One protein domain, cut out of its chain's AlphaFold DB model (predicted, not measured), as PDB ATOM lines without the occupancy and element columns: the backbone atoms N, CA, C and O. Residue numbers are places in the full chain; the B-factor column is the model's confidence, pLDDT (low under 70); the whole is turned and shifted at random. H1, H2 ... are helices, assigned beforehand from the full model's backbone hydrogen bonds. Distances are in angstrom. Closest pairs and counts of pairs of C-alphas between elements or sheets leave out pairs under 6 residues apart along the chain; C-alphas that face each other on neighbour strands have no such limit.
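What this domain is: This is residues 52 to 141 and 210 to 243 of the 244 residues of an uncharacterized protein of Phialocephala subalpina (UniProt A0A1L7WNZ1). A loose, open frame of helices is built on two long helices, H1 and H3, which are apart from each other. The short helix H2 folds back along the beginning of H3 as a helical hairpin, and H4 crosses from H1 towards H3, with H5 following it and touching no helix. Residues 119 to 126 of H3 stick out free. The printed part has 124 residues with five named helices, in the order H1, H2, H3, H4, H5, and no named strand; its class is all helix. The whole is loose, with a radius of gyration of the C-alphas of 19.3 A and spans of 62 by 42 by 26 A.

Where its parts are: H1 is residues 52 to 76, 37.4 A long, beginning at C-alpha 52 at (2.833, -35.014, 30.587). H2 is residues 82 to 90. H3, the longest helix, is residues 96 to 133, 55.9 A long, and ends at C-alpha 133 at (3.160, -8.329, 33.790). After the cut, H4 is residues 213 to 227, 23.4 A long. H5 is residues 231 to 240 and ends at C-alpha 240 at (24.394, -31.766, 62.599).

How they stand to each other: H1 touches H4 with residues 55 to 63 alone, at a steep tilt of 61 degrees, the same way; the closest C-alphas, of Cys 59 and Ser 221, are 5.2 A apart. H1 and H2 are close but not clearly touching, with the closest C-alphas, of Met 73 and Trp 86, 7.6 A apart. H2 and H3 form a helical hairpin and touch at a shallow tilt of 25 degrees, opposite ways; H3 does so with residues 96 to 104 alone, and the closest C-alphas, of Tyr 84 and Ser 100, are 4.8 A apart. H3 and H4 only just touch, with 3 pairs of C-alphas within 8 A, about perpendicular at 87 degrees; the closest C-alphas are those of Ser 114 and Leu 226, 5.9 A apart. H5 is close to H2 but not clearly touching it, with the closest C-alphas, of Gly 82 and Asp 235, 6.5 A apart. H3 and H5 are apart, but only just, at 8.3 A. In H2 and H3 every O i to N i+4 pair is within hydrogen-bond range; in H1 it is 19 of 21, in H4 6 of 11, in H5 4 of 6.

The domain as a whole: The two C-alphas farthest apart, of Ala 93 and Glu 136, are 63.1 A apart. Residues 142 to 209 are not printed, and C-alphas 141 and 210 are 28.9 A apart across this cut. Of the links that are printed whole, H1 to H2, H2 to H3 and H4 to H5 are tight. The mean pLDDT of the printed part is 72.3, and 44 residues are under 70: residues 52 to 60, 80 to 81, 210 to 211 and 213 to 243. The mean pLDDT of H5 is 41.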
ATOM      1  N   LEU A  52       1.831 -35.429  29.599       55.47
ATOM      2  CA  LEU A  52       2.833 -35.014  30.587       55.47
ATOM      3  C   LEU A  52       2.644 -35.735  31.925       55.47
ATOM      4  O   LEU A  52       3.602 -36.288  32.463       55.47
ATOM      5  N   GLY A  53       1.406 -35.804  32.428       58.91
ATOM      6  CA  GLY A  53       1.096 -36.504  33.678       58.91
ATOM      7  C   GLY A  53       1.482 -37.987  33.662       58.91
ATOM      8  O   GLY A  53       1.844 -38.544  34.697       58.91
ATOM      9  N   LYS A  54       1.470 -38.627  32.489       59.97
ATOM     10  CA  LYS A  54       1.886 -40.022  32.340       59.97
ATOM     11  C   LYS A  54       3.395 -40.215  32.522       59.97
ATOM     12  O   LYS A  54       3.798 -41.081  33.296       59.97
ATOM     13  N   ASN A  55       4.211 -39.410  31.841       59.62
ATOM     14  CA  ASN A  55       5.674 -39.519  31.922       59.62
ATOM     15  C   ASN A  55       6.164 -39.311  33.358       59.62
ATOM     16  O   ASN A  55       7.122 -39.941  33.790       59.62
ATOM     17  N   VAL A  56       5.448 -38.484  34.124       63.03
ATOM     18  CA  VAL A  56       5.709 -38.287  35.549       63.03
ATOM     19  C   VAL A  56       5.589 -39.608  36.315       63.03
ATOM     20  O   VAL A  56       6.527 -39.962  37.021       63.03
ATOM     21  N   VAL A  57       4.496 -40.369  36.160       64.50
ATOM     22  CA  VAL A  57       4.268 -41.639  36.890       64.50
ATOM     23  C   VAL A  57       5.364 -42.671  36.614       64.50
ATOM     24  O   VAL A  57       5.816 -43.339  37.542       64.50
ATOM     25  N   GLU A  58       5.818 -42.785  35.367       61.88
ATOM     26  CA  GLU A  58       6.918 -43.689  35.002       61.88
ATOM     27  C   GLU A  58       8.239 -43.274  35.672       61.88
ATOM     28  O   GLU A  58       8.943 -44.130  36.214       61.88
ATOM     29  N   CYS A  59       8.532 -41.970  35.738       64.75
ATOM     30  CA  CYS A  59       9.696 -41.456  36.463       64.75
ATOM     31  C   CYS A  59       9.646 -41.790  37.966       64.75
ATOM     32  O   CYS A  59      10.668 -42.165  38.535       64.75
ATOM     33  N   TRP A  60       8.474 -41.724  38.613       67.94
ATOM     34  CA  TRP A  60       8.346 -42.042  40.045       67.94
ATOM     35  C   TRP A  60       8.767 -43.481  40.379       67.94
ATOM     36  O   TRP A  60       9.439 -43.698  41.386       67.94
ATOM     37  N   PHE A  61       8.425 -44.466  39.542       71.56
ATOM     38  CA  PHE A  61       8.805 -45.867  39.785       71.56
ATOM     39  C   PHE A  61      10.319 -46.096  39.720       71.56
ATOM     40  O   PHE A  61      10.871 -46.845  40.535       71.56
ATOM     41  N   HIS A  62      10.993 -45.445  38.770       72.75
ATOM     42  CA  HIS A  62      12.452 -45.478  38.662       72.75
ATOM     43  C   HIS A  62      13.102 -44.914  39.928       72.75
ATOM     44  O   HIS A  62      13.918 -45.585  40.560       72.75
ATOM     45  N   GLU A  63      12.657 -43.733  40.361       71.38
ATOM     46  CA  GLU A  63      13.179 -43.064  41.556       71.38
ATOM     47  C   GLU A  63      12.967 -43.889  42.832       71.38
ATOM     48  O   GLU A  63      13.885 -44.031  43.639       71.38
ATOM     49  N   CYS A  64      11.794 -44.506  43.008       77.69
ATOM     50  CA  CYS A  64      11.535 -45.380  44.153       77.69
ATOM     51  C   CYS A  64      12.483 -46.585  44.206       77.69
ATOM     52  O   CYS A  64      12.879 -46.995  45.293       77.69
ATOM     53  N   THR A  65      12.863 -47.141  43.052       79.94
ATOM     54  CA  THR A  65      13.780 -48.290  42.988       79.94
ATOM     55  C   THR A  65      15.193 -47.889  43.413       79.94
ATOM     56  O   THR A  65      15.832 -48.599  44.189       79.94
ATOM     57  N   ILE A  66      15.657 -46.720  42.962       79.00
ATOM     58  CA  ILE A  66      16.951 -46.162  43.369       79.00
ATOM     59  C   ILE A  66      16.965 -45.902  44.879       79.00
ATOM     60  O   ILE A  66      17.854 -46.397  45.573       79.00
ATOM     61  N   VAL A  67      15.945 -45.217  45.407       80.06
ATOM     62  CA  VAL A  67      15.827 -44.929  46.847       80.06
ATOM     63  C   VAL A  67      15.738 -46.213  47.674       80.06
ATOM     64  O   VAL A  67      16.390 -46.305  48.707       80.06
ATOM     65  N   ALA A  68      14.997 -47.227  47.221       81.38
ATOM     66  CA  ALA A  68      14.919 -48.513  47.913       81.38
ATOM     67  C   ALA A  68      16.289 -49.209  47.988       81.38
ATOM     68  O   ALA A  68      16.671 -49.686  49.053       81.38
ATOM     69  N   SER A  69      17.061 -49.204  46.894       83.12
ATOM     70  CA  SER A  69      18.413 -49.784  46.887       83.12
ATOM     71  C   SER A  69      19.391 -49.041  47.807       83.12
ATOM     72  O   SER A  69      20.209 -49.662  48.485       83.12
ATOM     73  N   LEU A  70      19.276 -47.711  47.885       80.25
ATOM     74  CA  LEU A  70      20.035 -46.880  48.823       80.25
ATOM     75  C   LEU A  70      19.623 -47.143  50.272       80.25
ATOM     76  O   LEU A  70      20.490 -47.294  51.127       80.25
ATOM     77  N   ALA A  71      18.325 -47.288  50.539       81.56
ATOM     78  CA  ALA A  71      17.808 -47.611  51.863       81.56
ATOM     79  C   ALA A  71      18.301 -48.981  52.365       81.56
ATOM     80  O   ALA A  71      18.612 -49.126  53.547       81.56
ATOM     81  N   GLU A  72      18.431 -49.981  51.485       83.00
ATOM     82  CA  GLU A  72      19.043 -51.267  51.843       83.00
ATOM     83  C   GLU A  72      20.515 -51.097  52.247       83.00
ATOM     84  O   GLU A  72      20.938 -51.645  53.268       83.00
ATOM     85  N   MET A  73      21.284 -50.289  51.510       79.75
ATOM     86  CA  MET A  73      22.679 -49.985  51.857       79.75
ATOM     87  C   MET A  73      22.802 -49.225  53.185       79.75
ATOM     88  O   MET A  73      23.609 -49.621  54.030       79.75
ATOM     89  N   GLU A  74      21.964 -48.208  53.411       81.31
ATOM     90  CA  GLU A  74      21.880 -47.484  54.689       81.31
ATOM     91  C   GLU A  74      21.551 -48.425  55.854       81.31
ATOM     92  O   GLU A  74      22.133 -48.305  56.932       81.31
ATOM     93  N   SER A  75      20.654 -49.395  55.641       82.69
ATOM     94  CA  SER A  75      20.260 -50.351  56.681       82.69
ATOM     95  C   SER A  75      21.381 -51.320  57.076       82.69
ATOM     96  O   SER A  75      21.444 -51.746  58.229       82.69
ATOM     97  N   MET A  76      22.274 -51.661  56.138       83.31
ATOM     98  CA  MET A  76      23.413 -52.550  56.390       83.31
ATOM     99  C   MET A  76      24.578 -51.824  57.064       83.31
ATOM    100  O   MET A  76      25.253 -52.403  57.915       83.31
ATOM    101  N   ALA A  77      24.836 -50.579  56.665       76.88
ATOM    102  CA  ALA A  77      25.972 -49.801  57.137       76.88
ATOM    103  C   ALA A  77      25.569 -48.330  57.331       76.88
ATOM    104  O   ALA A  77      25.830 -47.501  56.451       76.88
ATOM    105  N   PRO A  78      24.963 -47.982  58.482       75.69
ATOM    106  CA  PRO A  78      24.639 -46.600  58.800       75.69
ATOM    107  C   PRO A  78      25.937 -45.856  59.126       75.69
ATOM    108  O   PRO A  78      26.470 -45.956  60.233       75.69
ATOM    109  N   THR A  79      26.491 -45.143  58.147       72.44
ATOM    110  CA  THR A  79      27.724 -44.364  58.310       72.44
ATOM    111  C   THR A  79      27.475 -42.909  57.932       72.44
ATOM    112  O   THR A  79      26.749 -42.620  56.987       72.44
ATOM    113  N   SER A  80      28.108 -41.972  58.640       65.69
ATOM    114  CA  SER A  80      28.057 -40.537  58.310       65.69
ATOM    115  C   SER A  80      28.906 -40.161  57.088       65.69
ATOM    116  O   SER A  80      28.961 -38.999  56.702       65.69
ATOM    117  N   GLY A  81      29.591 -41.137  56.478       62.78
ATOM    118  CA  GLY A  81      30.403 -40.948  55.276       62.78
ATOM    119  C   GLY A  81      29.652 -41.189  53.962       62.78
ATOM    120  O   GLY A  81      30.281 -41.170  52.906       62.78
ATOM    121  N   GLY A  82      28.346 -41.465  54.013       71.56
ATOM    122  CA  GLY A  82      27.476 -41.585  52.843       71.56
ATOM    123  C   GLY A  82      27.993 -42.525  51.743       71.56
ATOM    124  O   GLY A  82      28.699 -43.513  51.979       71.56
ATOM    125  N   GLN A  83      27.666 -42.193  50.492       71.94
ATOM    126  CA  GLN A  83      27.910 -43.052  49.326       71.94
ATOM    127  C   GLN A  83      29.385 -43.423  49.102       71.94
ATOM    128  O   GLN A  83      29.691 -44.565  48.756       71.94
ATOM    129  N   TYR A  84      30.328 -42.497  49.308       80.31
ATOM    130  CA  TYR A  84      31.751 -42.784  49.084       80.31
ATOM    131  C   TYR A  84      32.321 -43.748  50.134       80.31
ATOM    132  O   TYR A  84      33.263 -44.493  49.831       80.31
ATOM    133  N   HIS A  85      31.748 -43.765  51.342       81.00
ATOM    134  CA  HIS A  85      32.102 -44.714  52.392       81.00
ATOM    135  C   HIS A  85      31.592 -46.116  52.054       81.00
ATOM    136  O   HIS A  85      32.367 -47.069  52.141       81.00
ATOM    137  N   TRP A  86      30.350 -46.257  51.576       81.00
ATOM    138  CA  TRP A  86      29.822 -47.551  51.115       81.00
ATOM    139  C   TRP A  86      30.635 -48.122  49.958       81.00
ATOM    140  O   TRP A  86      30.975 -49.303  49.961       81.00
ATOM    141  N   VAL A  87      31.047 -47.277  49.009       83.06
ATOM    142  CA  VAL A  87      31.942 -47.705  47.926       83.06
ATOM    143  C   VAL A  87      33.275 -48.204  48.479       83.06
ATOM    144  O   VAL A  87      33.827 -49.160  47.948       83.06
ATOM    145  N   SER A  88      33.794 -47.607  49.552       81.62
ATOM    146  CA  SER A  88      35.018 -48.101  50.183       81.62
ATOM    147  C   SER A  88      34.815 -49.413  50.954       81.62
ATOM    148  O   SER A  88      35.742 -50.210  51.012       81.62
ATOM    149  N   GLU A  89      33.631 -49.671  51.503       84.19
ATOM    150  CA  GLU A  89      33.350 -50.888  52.278       84.19
ATOM    151  C   GLU A  89      33.117 -52.104  51.365       84.19
ATOM    152  O   GLU A  89      33.602 -53.201  51.630       84.19
ATOM    153  N   PHE A  90      32.416 -51.903  50.243       83.19
ATOM    154  CA  PHE A  90      32.040 -52.982  49.325       83.19
ATOM    155  C   PHE A  90      33.021 -53.189  48.159       83.19
ATOM    156  O   PHE A  90      32.949 -54.205  47.461       83.19
ATOM    157  N   ALA A  91      33.942 -52.251  47.908       85.50
ATOM    158  CA  ALA A  91      34.917 -52.394  46.829       85.50
ATOM    159  C   ALA A  91      36.062 -53.362  47.188       85.50
ATOM    160  O   ALA A  91      36.567 -53.358  48.310       85.50
ATOM    161  N   PRO A  92      36.596 -54.119  46.208       86.62
ATOM    162  CA  PRO A  92      37.805 -54.912  46.405       86.62
ATOM    163  C   PRO A  92      38.991 -54.039  46.845       86.62
ATOM    164  O   PRO A  92      39.234 -52.983  46.252       86.62
ATOM    165  N   ALA A  93      39.805 -54.524  47.791       86.25
ATOM    166  CA  ALA A  93      40.923 -53.783  48.401       86.25
ATOM    167  C   ALA A  93      41.904 -53.141  47.392       86.25
ATOM    168  O   ALA A  93      42.526 -52.117  47.668       86.25
ATOM    169  N   LYS A  94      42.028 -53.717  46.189       87.56
ATOM    170  CA  LYS A  94      42.879 -53.196  45.107       87.56
ATOM    171  C   LYS A  94      42.350 -51.897  44.477       87.56
ATOM    172  O   LYS A  94      43.152 -51.085  44.023       87.56
ATOM    173  N   TYR A  95      41.031 -51.701  44.434       88.12
ATOM    174  CA  TYR A  95      40.376 -50.565  43.761       88.12
ATOM    175  C   TYR A  95      39.654 -49.617  44.724       88.12
ATOM    176  O   TYR A  95      39.236 -48.537  44.311       88.12
ATOM    177  N   GLN A  96      39.563 -49.984  46.001       87.19
ATOM    178  CA  GLN A  96      38.844 -49.271  47.054       87.19
ATOM    179  C   GLN A  96      39.107 -47.757  47.079       87.19
ATOM    180  O   GLN A  96      38.169 -46.963  47.034       87.19
ATOM    181  N   LYS A  97      40.382 -47.340  47.073       85.69
ATOM    182  CA  LYS A  97      40.756 -45.914  47.114       85.69
ATOM    183  C   LYS A  97      40.310 -45.150  45.870       85.69
ATOM    184  O   LYS A  97      39.811 -44.037  45.985       85.69
ATOM    185  N   PHE A  98      40.495 -45.740  44.689       91.06
ATOM    186  CA  PHE A  98      40.137 -45.093  43.428       91.06
ATOM    187  C   PHE A  98      38.617 -44.965  43.285       91.06
ATOM    188  O   PHE A  98      38.122 -43.886  42.972       91.06
ATOM    189  N   LEU A  99      37.884 -46.045  43.569       86.69
ATOM    190  CA  LEU A  99      36.428 -46.061  43.465       86.69
ATOM    191  C   LEU A  99      35.786 -45.101  44.473       86.69
ATOM    192  O   LEU A  99      34.953 -44.292  44.076       86.69
ATOM    193  N   SER A 100      36.234 -45.107  45.732       86.75
ATOM    194  CA  SER A 100      35.731 -44.180  46.755       86.75
ATOM    195  C   SER A 100      36.018 -42.714  46.397       86.75
ATOM    196  O   SER A 100      35.122 -41.876  46.472       86.75
ATOM    197  N   TYR A 101      37.221 -42.408  45.893       87.81
ATOM    198  CA  TYR A 101      37.555 -41.063  45.414       87.81
ATOM    199  C   TYR A 101      36.673 -40.633  44.237       87.81
ATOM    200  O   TYR A 101      36.152 -39.520  44.228       87.81
ATOM    201  N   SER A 102      36.461 -41.520  43.259       87.25
ATOM    202  CA  SER A 102      35.584 -41.231  42.122       87.25
ATOM    203  C   SER A 102      34.140 -40.977  42.563       87.25
ATOM    204  O   SER A 102      33.536 -40.009  42.111       87.25
ATOM    205  N   ALA A 103      33.617 -41.762  43.510       85.12
ATOM    206  CA  ALA A 103      32.274 -41.588  44.054       85.12
ATOM    207  C   ALA A 103      32.121 -40.240  44.782       85.12
ATOM    208  O   ALA A 103      31.151 -39.520  44.549       85.12
ATOM    209  N   GLY A 104      33.112 -39.848  45.590       83.38
ATOM    210  CA  GLY A 104      33.126 -38.545  46.265       83.38
ATOM    211  C   GLY A 104      33.169 -37.355  45.294       83.38
ATOM    212  O   GLY A 104      32.451 -36.368  45.478       83.38
ATOM    213  N   TRP A 105      33.950 -37.455  44.215       87.12
ATOM    214  CA  TRP A 105      33.979 -36.421  43.173       87.12
ATOM    215  C   TRP A 105      32.670 -36.319  42.402       87.12
ATOM    216  O   TRP A 105      32.202 -35.209  42.156       87.12
ATOM    217  N   MET A 106      32.061 -37.453  42.056       83.50
ATOM    218  CA  MET A 106      30.762 -37.462  41.385       83.50
ATOM    219  C   MET A 106      29.673 -36.835  42.261       83.50
ATOM    220  O   MET A 106      28.880 -36.046  41.754       83.50
ATOM    221  N   SER A 107      29.686 -37.101  43.573       81.38
ATOM    222  CA  SER A 107      28.776 -36.456  44.527       81.38
ATOM    223  C   SER A 107      28.975 -34.934  44.564       81.38
ATOM    224  O   SER A 107      28.026 -34.174  44.373       81.38
ATOM    225  N   THR A 108      30.223 -34.471  44.683       82.62
ATOM    226  CA  THR A 108      30.545 -33.030  44.664       82.62
ATOM    227  C   THR A 108      30.084 -32.344  43.370       82.62
ATOM    228  O   THR A 108      29.537 -31.240  43.407       82.62
ATOM    229  N   LEU A 109      30.274 -32.985  42.211       83.75
ATOM    230  CA  LEU A 109      29.802 -32.459  40.925       83.75
ATOM    231  C   LEU A 109      28.271 -32.425  40.842       83.75
ATOM    232  O   LEU A 109      27.721 -31.456  40.318       83.75
ATOM    233  N   GLY A 110      27.592 -33.440  41.384       79.25
ATOM    234  CA  GLY A 110      26.134 -33.479  41.485       79.25
ATOM    235  C   GLY A 110      25.587 -32.298  42.286       79.25
ATOM    236  O   GLY A 110      24.688 -31.597  41.823       79.25
ATOM    237  N   TRP A 111      26.205 -32.001  43.428       79.81
ATOM    238  CA  TRP A 111      25.867 -30.834  44.241       79.81
ATOM    239  C   TRP A 111      26.037 -29.512  43.498       79.81
ATOM    240  O   TRP A 111      25.133 -28.675  43.497       79.81
ATOM    241  N   LEU A 112      27.175 -29.325  42.830       86.12
ATOM    242  CA  LEU A 112      27.439 -28.098  42.084       86.12
ATOM    243  C   LEU A 112      26.441 -27.910  40.929       86.12
ATOM    244  O   LEU A 112      25.940 -26.804  40.711       86.12
ATOM    245  N   ALA A 113      26.120 -28.992  40.216       83.62
ATOM    246  CA  ALA A 113      25.122 -28.983  39.154       83.62
ATOM    247  C   ALA A 113      23.718 -28.670  39.691       83.62
ATOM    248  O   ALA A 113      22.990 -27.883  39.084       83.62
ATOM    249  N   SER A 114      23.356 -29.228  40.848       79.69
ATOM    250  CA  SER A 114      22.059 -29.002  41.483       79.69
ATOM    251  C   SER A 114      21.866 -27.544  41.918       79.69
ATOM    252  O   SER A 114      20.844 -26.935  41.596       79.69
ATOM    253  N   VAL A 115      22.870 -26.935  42.560       84.75
ATOM    254  CA  VAL A 115      22.821 -25.508  42.931       84.75
ATOM    255  C   VAL A 115      22.712 -24.623  41.689       84.75
ATOM    256  O   VAL A 115      21.858 -23.736  41.636       84.75
ATOM    257  N   SER A 116      23.531 -24.888  40.666       86.81
ATOM    258  CA  SER A 116      23.497 -24.154  39.395       86.81
ATOM    259  C   SER A 116      22.115 -24.214  38.741       86.81
ATOM    260  O   SER A 116      21.555 -23.194  38.332       86.81
ATOM    261  N   SER A 117      21.519 -25.406  38.712       84.25
ATOM    262  CA  SER A 117      20.189 -25.594  38.155       84.25
ATOM    263  C   SER A 117      19.093 -24.907  38.971       84.25
ATOM    264  O   SER A 117      18.210 -24.275  38.396       84.25
ATOM    265  N   SER A 118      19.163 -24.975  40.298       84.88
ATOM    266  CA  SER A 118      18.159 -24.370  41.176       84.88
ATOM    267  C   SER A 118      18.095 -22.855  40.970       84.88
ATOM    268  O   SER A 118      17.020 -22.278  40.810       84.88
ATOM    269  N   VAL A 119      19.263 -22.214  40.884       89.44
ATOM    270  CA  VAL A 119      19.398 -20.780  40.600       89.44
ATOM    271  C   VAL A 119      18.908 -20.435  39.190       89.44
ATOM    272  O   VAL A 119      18.263 -19.400  38.997       89.44
ATOM    273  N   PHE A 120      19.168 -21.301  38.206       86.12
ATOM    274  CA  PHE A 120      18.627 -21.151  36.858       86.12
ATOM    275  C   PHE A 120      17.093 -21.174  36.868       86.12
ATOM    276  O   PHE A 120      16.474 -20.242  36.363       86.12
ATOM    277  N   VAL A 121      16.477 -22.175  37.505       85.38
ATOM    278  CA  VAL A 121      15.013 -22.281  37.595       85.38
ATOM    279  C   VAL A 121      14.426 -21.062  38.306       85.38
ATOM    280  O   VAL A 121      13.515 -20.439  37.770       85.38
ATOM    281  N   MET A 122      14.969 -20.634  39.451       88.31
ATOM    282  CA  MET A 122      14.468 -19.430  40.134       88.31
ATOM    283  C   MET A 122      14.532 -18.179  39.248       88.31
ATOM    284  O   MET A 122      13.585 -17.394  39.216       88.31
ATOM    285  N   THR A 123      15.621 -18.019  38.492       89.50
ATOM    286  CA  THR A 123      15.778 -16.892  37.566       89.50
ATOM    287  C   THR A 123      14.755 -16.957  36.429       89.50
ATOM    288  O   THR A 123      14.106 -15.944  36.162       89.50
ATOM    289  N   THR A 124      14.532 -18.135  35.822       86.62
ATOM    290  CA  THR A 124      13.480 -18.304  34.798       86.62
ATOM    291  C   THR A 124      12.098 -17.947  35.333       86.62
ATOM    292  O   THR A 124      11.348 -17.261  34.649       86.62
ATOM    293  N   GLN A 125      11.765 -18.340  36.566       87.44
ATOM    294  CA  GLN A 125      10.440 -18.074  37.133       87.44
ATOM    295  C   GLN A 125      10.198 -16.577  37.336       87.44
ATOM    296  O   GLN A 125       9.115 -16.069  37.050       87.44
ATOM    297  N   ILE A 126      11.218 -15.844  37.783       89.50
ATOM    298  CA  ILE A 126      11.138 -14.385  37.923       89.50
ATOM    299  C   ILE A 126      10.964 -13.720  36.561       89.50
ATOM    300  O   ILE A 126      10.135 -12.819  36.425       89.50
ATOM    301  N   GLN A 127      11.707 -14.181  35.555       86.19
ATOM    302  CA  GLN A 127      11.540 -13.718  34.183       86.19
ATOM    303  C   GLN A 127      10.103 -13.949  33.698       86.19
ATOM    304  O   GLN A 127       9.474 -13.000  33.236       86.19
ATOM    305  N   SER A 128       9.553 -15.151  33.888       85.31
ATOM    306  CA  SER A 128       8.183 -15.476  33.479       85.31
ATOM    307  C   SER A 128       7.141 -14.572  34.143       85.31
ATOM    308  O   SER A 128       6.236 -14.081  33.475       85.31
ATOM    309  N   ILE A 129       7.278 -14.280  35.442       86.94
ATOM    310  CA  ILE A 129       6.361 -13.370  36.155       86.94
ATOM    311  C   ILE A 129       6.411 -11.952  35.565       86.94
ATOM    312  O   ILE A 129       5.382 -11.280  35.431       86.94
ATOM    313  N   ILE A 130       7.607 -11.479  35.217       86.44
ATOM    314  CA  ILE A 130       7.805 -10.134  34.672       86.44
ATOM    315  C   ILE A 130       7.258 -10.036  33.250       86.44
ATOM    316  O   ILE A 130       6.564  -9.064  32.958       86.44
ATOM    317  N   GLU A 131       7.501 -11.035  32.405       83.25
ATOM    318  CA  GLU A 131       6.979 -11.094  31.034       83.25
ATOM    319  C   GLU A 131       5.445 -11.092  31.008       83.25
ATOM    320  O   GLU A 131       4.846 -10.371  30.212       83.25
ATOM    321  N   ILE A 132       4.799 -11.802  31.942       84.12
ATOM    322  CA  ILE A 132       3.333 -11.786  32.095       84.12
ATOM    323  C   ILE A 132       2.823 -10.389  32.481       84.12
ATOM    324  O   ILE A 132       1.748  -9.972  32.055       84.12
ATOM    325  N   THR A 133       3.578  -9.652  33.297       86.62
ATOM    326  CA  THR A 133       3.160  -8.329  33.790       86.62
ATOM    327  C   THR A 133       3.465  -7.210  32.789       86.62
ATOM    328  O   THR A 133       2.737  -6.219  32.719       86.62
ATOM    329  N   LYS A 134       4.563  -7.330  32.038       83.50
ATOM    330  CA  LYS A 134       5.058  -6.338  31.082       83.50
ATOM    331  C   LYS A 134       5.526  -7.038  29.811       83.50
ATOM    332  O   LYS A 134       6.709  -7.331  29.660       83.50
ATOM    333  N   SER A 135       4.606  -7.210  28.867       74.88
ATOM    334  CA  SER A 135       4.855  -7.899  27.595       74.88
ATOM    335  C   SER A 135       5.914  -7.239  26.702       74.88
ATOM    336  O   SER A 135       6.448  -7.886  25.811       74.88
ATOM    337  N   GLU A 136       6.234  -5.959  26.921       77.75
ATOM    338  CA  GLU A 136       7.257  -5.231  26.151       77.75
ATOM    339  C   GLU A 136       8.676  -5.352  26.733       77.75
ATOM    340  O   GLU A 136       9.639  -4.884  26.124       77.75
ATOM    341  N   PHE A 137       8.833  -5.946  27.920       74.12
ATOM    342  CA  PHE A 137      10.128  -6.050  28.585       74.12
ATOM    343  C   PHE A 137      10.730  -7.441  28.381       74.12
ATOM    344  O   PHE A 137      10.281  -8.407  28.992       74.12
ATOM    345  N   SER A 138      11.777  -7.534  27.561       77.62
ATOM    346  CA  SER A 138      12.546  -8.766  27.380       77.62
ATOM    347  C   SER A 138      13.858  -8.720  28.159       77.62
ATOM    348  O   SER A 138      14.613  -7.744  28.112       77.62
ATOM    349  N   PHE A 139      14.147  -9.797  28.889       75.81
ATOM    350  CA  PHE A 139      15.433  -9.938  29.560       75.81
ATOM    351  C   PHE A 139      16.534 -10.223  28.543       75.81
ATOM    352  O   PHE A 139      16.477 -11.173  27.766       75.81
ATOM    353  N   THR A 140      17.587  -9.414  28.587       83.38
ATOM    354  CA  THR A 140      18.806  -9.690  27.819       83.38
ATOM    355  C   THR A 140      19.662 -10.733  28.540       83.38
ATOM    356  O   THR A 140      19.681 -10.797  29.771       83.38
ATOM    357  N   SER A 141      20.418 -11.548  27.796       84.62
ATOM    358  CA  SER A 141      21.153 -12.694  28.364       84.62
ATOM    359  C   SER A 141      22.137 -12.319  29.480       84.62
ATOM    360  O   SER A 141      22.365 -13.113  30.386       84.62
ATOM    361  N   TRP A 210      11.687 -37.824  19.397       66.06
ATOM    362  CA  TRP A 210      12.751 -38.827  19.390       66.06
ATOM    363  C   TRP A 210      12.369 -40.019  18.506       66.06
ATOM    364  O   TRP A 210      11.199 -40.354  18.368       66.06
ATOM    365  N   SER A 211      13.335 -40.712  17.909       68.25
ATOM    366  CA  SER A 211      13.029 -41.853  17.030       68.25
ATOM    367  C   SER A 211      12.562 -43.108  17.780       68.25
ATOM    368  O   SER A 211      11.959 -43.993  17.176       68.25
ATOM    369  N   ASN A 212      12.836 -43.207  19.086       74.25
ATOM    370  CA  ASN A 212      12.538 -44.384  19.897       74.25
ATOM    371  C   ASN A 212      11.976 -43.990  21.270       74.25
ATOM    372  O   ASN A 212      12.587 -43.212  22.002       74.25
ATOM    373  N   THR A 213      10.853 -44.608  21.634       66.31
ATOM    374  CA  THR A 213      10.174 -44.493  22.932       66.31
ATOM    375  C   THR A 213      11.092 -44.768  24.128       66.31
ATOM    376  O   THR A 213      10.966 -44.113  25.159       66.31
ATOM    377  N   GLY A 214      12.049 -45.693  23.997       68.19
ATOM    378  CA  GLY A 214      13.031 -45.985  25.044       68.19
ATOM    379  C   GLY A 214      13.963 -44.805  25.329       68.19
ATOM    380  O   GLY A 214      14.215 -44.487  26.489       68.19
ATOM    381  N   THR A 215      14.415 -44.096  24.290       66.44
ATOM    382  CA  THR A 215      15.241 -42.889  24.448       66.44
ATOM    383  C   THR A 215      14.447 -41.775  25.116       66.44
ATOM    384  O   THR A 215      14.959 -41.102  26.004       66.44
ATOM    385  N   THR A 216      13.178 -41.622  24.742       66.50
ATOM    386  CA  THR A 216      12.276 -40.656  25.367       66.50
ATOM    387  C   THR A 216      12.122 -40.930  26.859       66.50
ATOM    388  O   THR A 216      12.330 -40.027  27.659       66.50
ATOM    389  N   CYS A 217      11.846 -42.178  27.243       65.50
ATOM    390  CA  CYS A 217      11.719 -42.581  28.644       65.50
ATOM    391  C   CYS A 217      12.995 -42.266  29.454       65.50
ATOM    392  O   CYS A 217      12.920 -41.640  30.512       65.50
ATOM    393  N   LEU A 218      14.179 -42.586  28.914       67.12
ATOM    394  CA  LEU A 218      15.461 -42.272  29.559       67.12
ATOM    395  C   LEU A 218      15.687 -40.761  29.718       67.12
ATOM    396  O   LEU A 218      16.082 -40.305  30.789       67.12
ATOM    397  N   VAL A 219      15.393 -39.968  28.687       68.69
ATOM    398  CA  VAL A 219      15.542 -38.507  28.744       68.69
ATOM    399  C   VAL A 219      14.570 -37.900  29.759       68.69
ATOM    400  O   VAL A 219      14.994 -37.092  30.581       68.69
ATOM    401  N   PHE A 220      13.305 -38.329  29.791       62.56
ATOM    402  CA  PHE A 220      12.330 -37.857  30.783       62.56
ATOM    403  C   PHE A 220      12.730 -38.219  32.219       62.56
ATOM    404  O   PHE A 220      12.622 -37.367  33.101       62.56
ATOM    405  N   SER A 221      13.267 -39.423  32.449       62.03
ATOM    406  CA  SER A 221      13.784 -39.814  33.769       62.03
ATOM    407  C   SER A 221      14.956 -38.936  34.216       62.03
ATOM    408  O   SER A 221      15.080 -38.619  35.396       62.03
ATOM    409  N   SER A 222      15.766 -38.444  33.270       59.91
ATOM    410  CA  SER A 222      16.939 -37.642  33.607       59.91
ATOM    411  C   SER A 222      16.621 -36.257  34.192       59.91
ATOM    412  O   SER A 222      17.415 -35.721  34.963       59.91
ATOM    413  N   TYR A 223      15.437 -35.703  33.907       54.84
ATOM    414  CA  TYR A 223      14.990 -34.434  34.494       54.84
ATOM    415  C   TYR A 223      14.632 -34.556  35.988       54.84
ATOM    416  O   TYR A 223      14.648 -33.549  36.695       54.84
ATOM    417  N   GLY A 224      14.371 -35.771  36.492       51.78
ATOM    418  CA  GLY A 224      14.140 -36.037  37.918       51.78
ATOM    419  C   GLY A 224      15.393 -35.863  38.784       51.78
ATOM    420  O   GLY A 224      15.298 -35.412  39.927       51.78
ATOM    421  N   TYR A 225      16.584 -36.094  38.216       50.25
ATOM    422  CA  TYR A 225      17.861 -35.960  38.930       50.25
ATOM    423  C   TYR A 225      18.151 -34.538  39.428       50.25
ATOM    424  O   TYR A 225      18.908 -34.356  40.377       50.25
ATOM    425  N   LEU A 226      17.511 -33.528  38.839       44.12
ATOM    426  CA  LEU A 226      17.650 -32.125  39.229       44.12
ATOM    427  C   LEU A 226      17.090 -31.832  40.633       44.12
ATOM    428  O   LEU A 226      17.575 -30.931  41.314       44.12
ATOM    429  N   LEU A 227      16.095 -32.611  41.074       38.28
ATOM    430  CA  LEU A 227      15.410 -32.462  42.365       38.28
ATOM    431  C   LEU A 227      16.079 -33.253  43.505       38.28
ATOM    432  O   LEU A 227      15.710 -33.084  44.667       38.28
ATOM    433  N   ARG A 228      17.101 -34.072  43.215       51.34
ATOM    434  CA  ARG A 228      17.809 -34.911  44.205       51.34
ATOM    435  C   ARG A 228      18.895 -34.168  45.002       51.34
ATOM    436  O   ARG A 228      19.877 -34.764  45.429       51.34
ATOM    437  N   ALA A 229      18.691 -32.875  45.258       43.25
ATOM    438  CA  ALA A 229      19.457 -32.112  46.250       43.25
ATOM    439  C   ALA A 229      19.111 -32.519  47.699       43.25
ATOM    440  O   ALA A 229      19.878 -32.262  48.622       43.25
ATOM    441  N   LEU A 230      17.941 -33.138  47.899       36.41
ATOM    442  CA  LEU A 230      17.395 -33.464  49.219       36.41
ATOM    443  C   LEU A 230      18.029 -34.707  49.861       36.41
ATOM    444  O   LEU A 230      18.198 -34.731  51.076       36.41
ATOM    445  N   ASP A 231      18.455 -35.705  49.077       44.81
ATOM    446  CA  ASP A 231      19.098 -36.909  49.643       44.81
ATOM    447  C   ASP A 231      20.418 -36.566  50.336       44.81
ATOM    448  O   ASP A 231      20.790 -37.160  51.340       44.81
ATOM    449  N   ALA A 232      21.090 -35.534  49.843       44.25
ATOM    450  CA  ALA A 232      22.342 -35.085  50.402       44.25
ATOM    451  C   ALA A 232      22.146 -34.024  51.518       44.25
ATOM    452  O   ALA A 232      23.075 -33.726  52.266       44.25
ATOM    453  N   PHE A 233      20.914 -33.532  51.726       39.03
ATOM    454  CA  PHE A 233      20.514 -32.832  52.957       39.03
ATOM    455  C   PHE A 233      20.441 -33.801  54.147       39.03
ATOM    456  O   PHE A 233      20.845 -33.451  55.250       39.03
ATOM    457  N   ARG A 234      20.048 -35.058  53.899       43.59
ATOM    458  CA  ARG A 234      20.068 -36.141  54.895       43.59
ATOM    459  C   ARG A 234      21.486 -36.473  55.373       43.59
ATOM    460  O   ARG A 234      21.706 -36.662  56.566       43.59
ATOM    461  N   ASP A 235      22.457 -36.446  54.456       42.59
ATOM    462  CA  ASP A 235      23.887 -36.549  54.784       42.59
ATOM    463  C   ASP A 235      24.382 -35.340  55.612       42.59
ATOM    464  O   ASP A 235      25.309 -35.465  56.416       42.59
ATOM    465  N   LEU A 236      23.753 -34.167  55.456       36.50
ATOM    466  CA  LEU A 236      24.068 -32.950  56.210       36.50
ATOM    467  C   LEU A 236      23.439 -32.954  57.618       36.50
ATOM    468  O   LEU A 236      24.091 -32.540  58.576       36.50
ATOM    469  N   GLU A 237      22.205 -33.449  57.765       41.16
ATOM    470  CA  GLU A 237      21.541 -33.645  59.065       41.16
ATOM    471  C   GLU A 237      22.285 -34.674  59.921       41.16
ATOM    472  O   GLU A 237      22.511 -34.432  61.106       41.16
ATOM    473  N   ALA A 238      22.796 -35.753  59.314       41.25
ATOM    474  CA  ALA A 238      23.674 -36.707  59.995       41.25
ATOM    475  C   ALA A 238      24.964 -36.054  60.539       41.25
ATOM    476  O   ALA A 238      25.536 -36.535  61.518       41.25
ATOM    477  N   PHE A 239      25.408 -34.942  59.943       34.84
ATOM    478  CA  PHE A 239      26.542 -34.140  60.412       34.84
ATOM    479  C   PHE A 239      26.163 -33.164  61.541       34.84
ATOM    480  O   PHE A 239      26.999 -32.845  62.384       34.84
ATOM    481  N   VAL A 240      24.914 -32.683  61.569       39.91
ATOM    482  CA  VAL A 240      24.394 -31.766  62.599       39.91
ATOM    483  C   VAL A 240      23.990 -32.519  63.870       39.91
ATOM    484  O   VAL A 240      24.285 -32.047  64.969       39.91
ATOM    485  N   ASP A 241      23.412 -33.716  63.741       39.28
ATOM    486  CA  ASP A 241      23.045 -34.574  64.877       39.28
ATOM    487  C   ASP A 241      24.260 -35.218  65.566       39.28
ATOM    488  O   ASP A 241      24.185 -35.608  66.731       39.28
ATOM    489  N   GLN A 242      25.417 -35.261  64.895       36.34
ATOM    490  CA  GLN A 242      26.702 -35.659  65.486       36.34
ATOM    491  C   GLN A 242      27.450 -34.488  66.147       36.34
ATOM    492  O   GLN A 242      28.635 -34.591  66.447       36.34
ATOM    493  N   GLY A 243      26.756 -33.380  66.432       32.22
ATOM    494  CA  GLY A 243      27.223 -32.285  67.285       32.22
ATOM    495  C   GLY A 243      27.338 -32.644  68.774       32.22
ATOM    496  O   GLY A 243      27.000 -31.814  69.623       32.22
TER     497      GLY A 243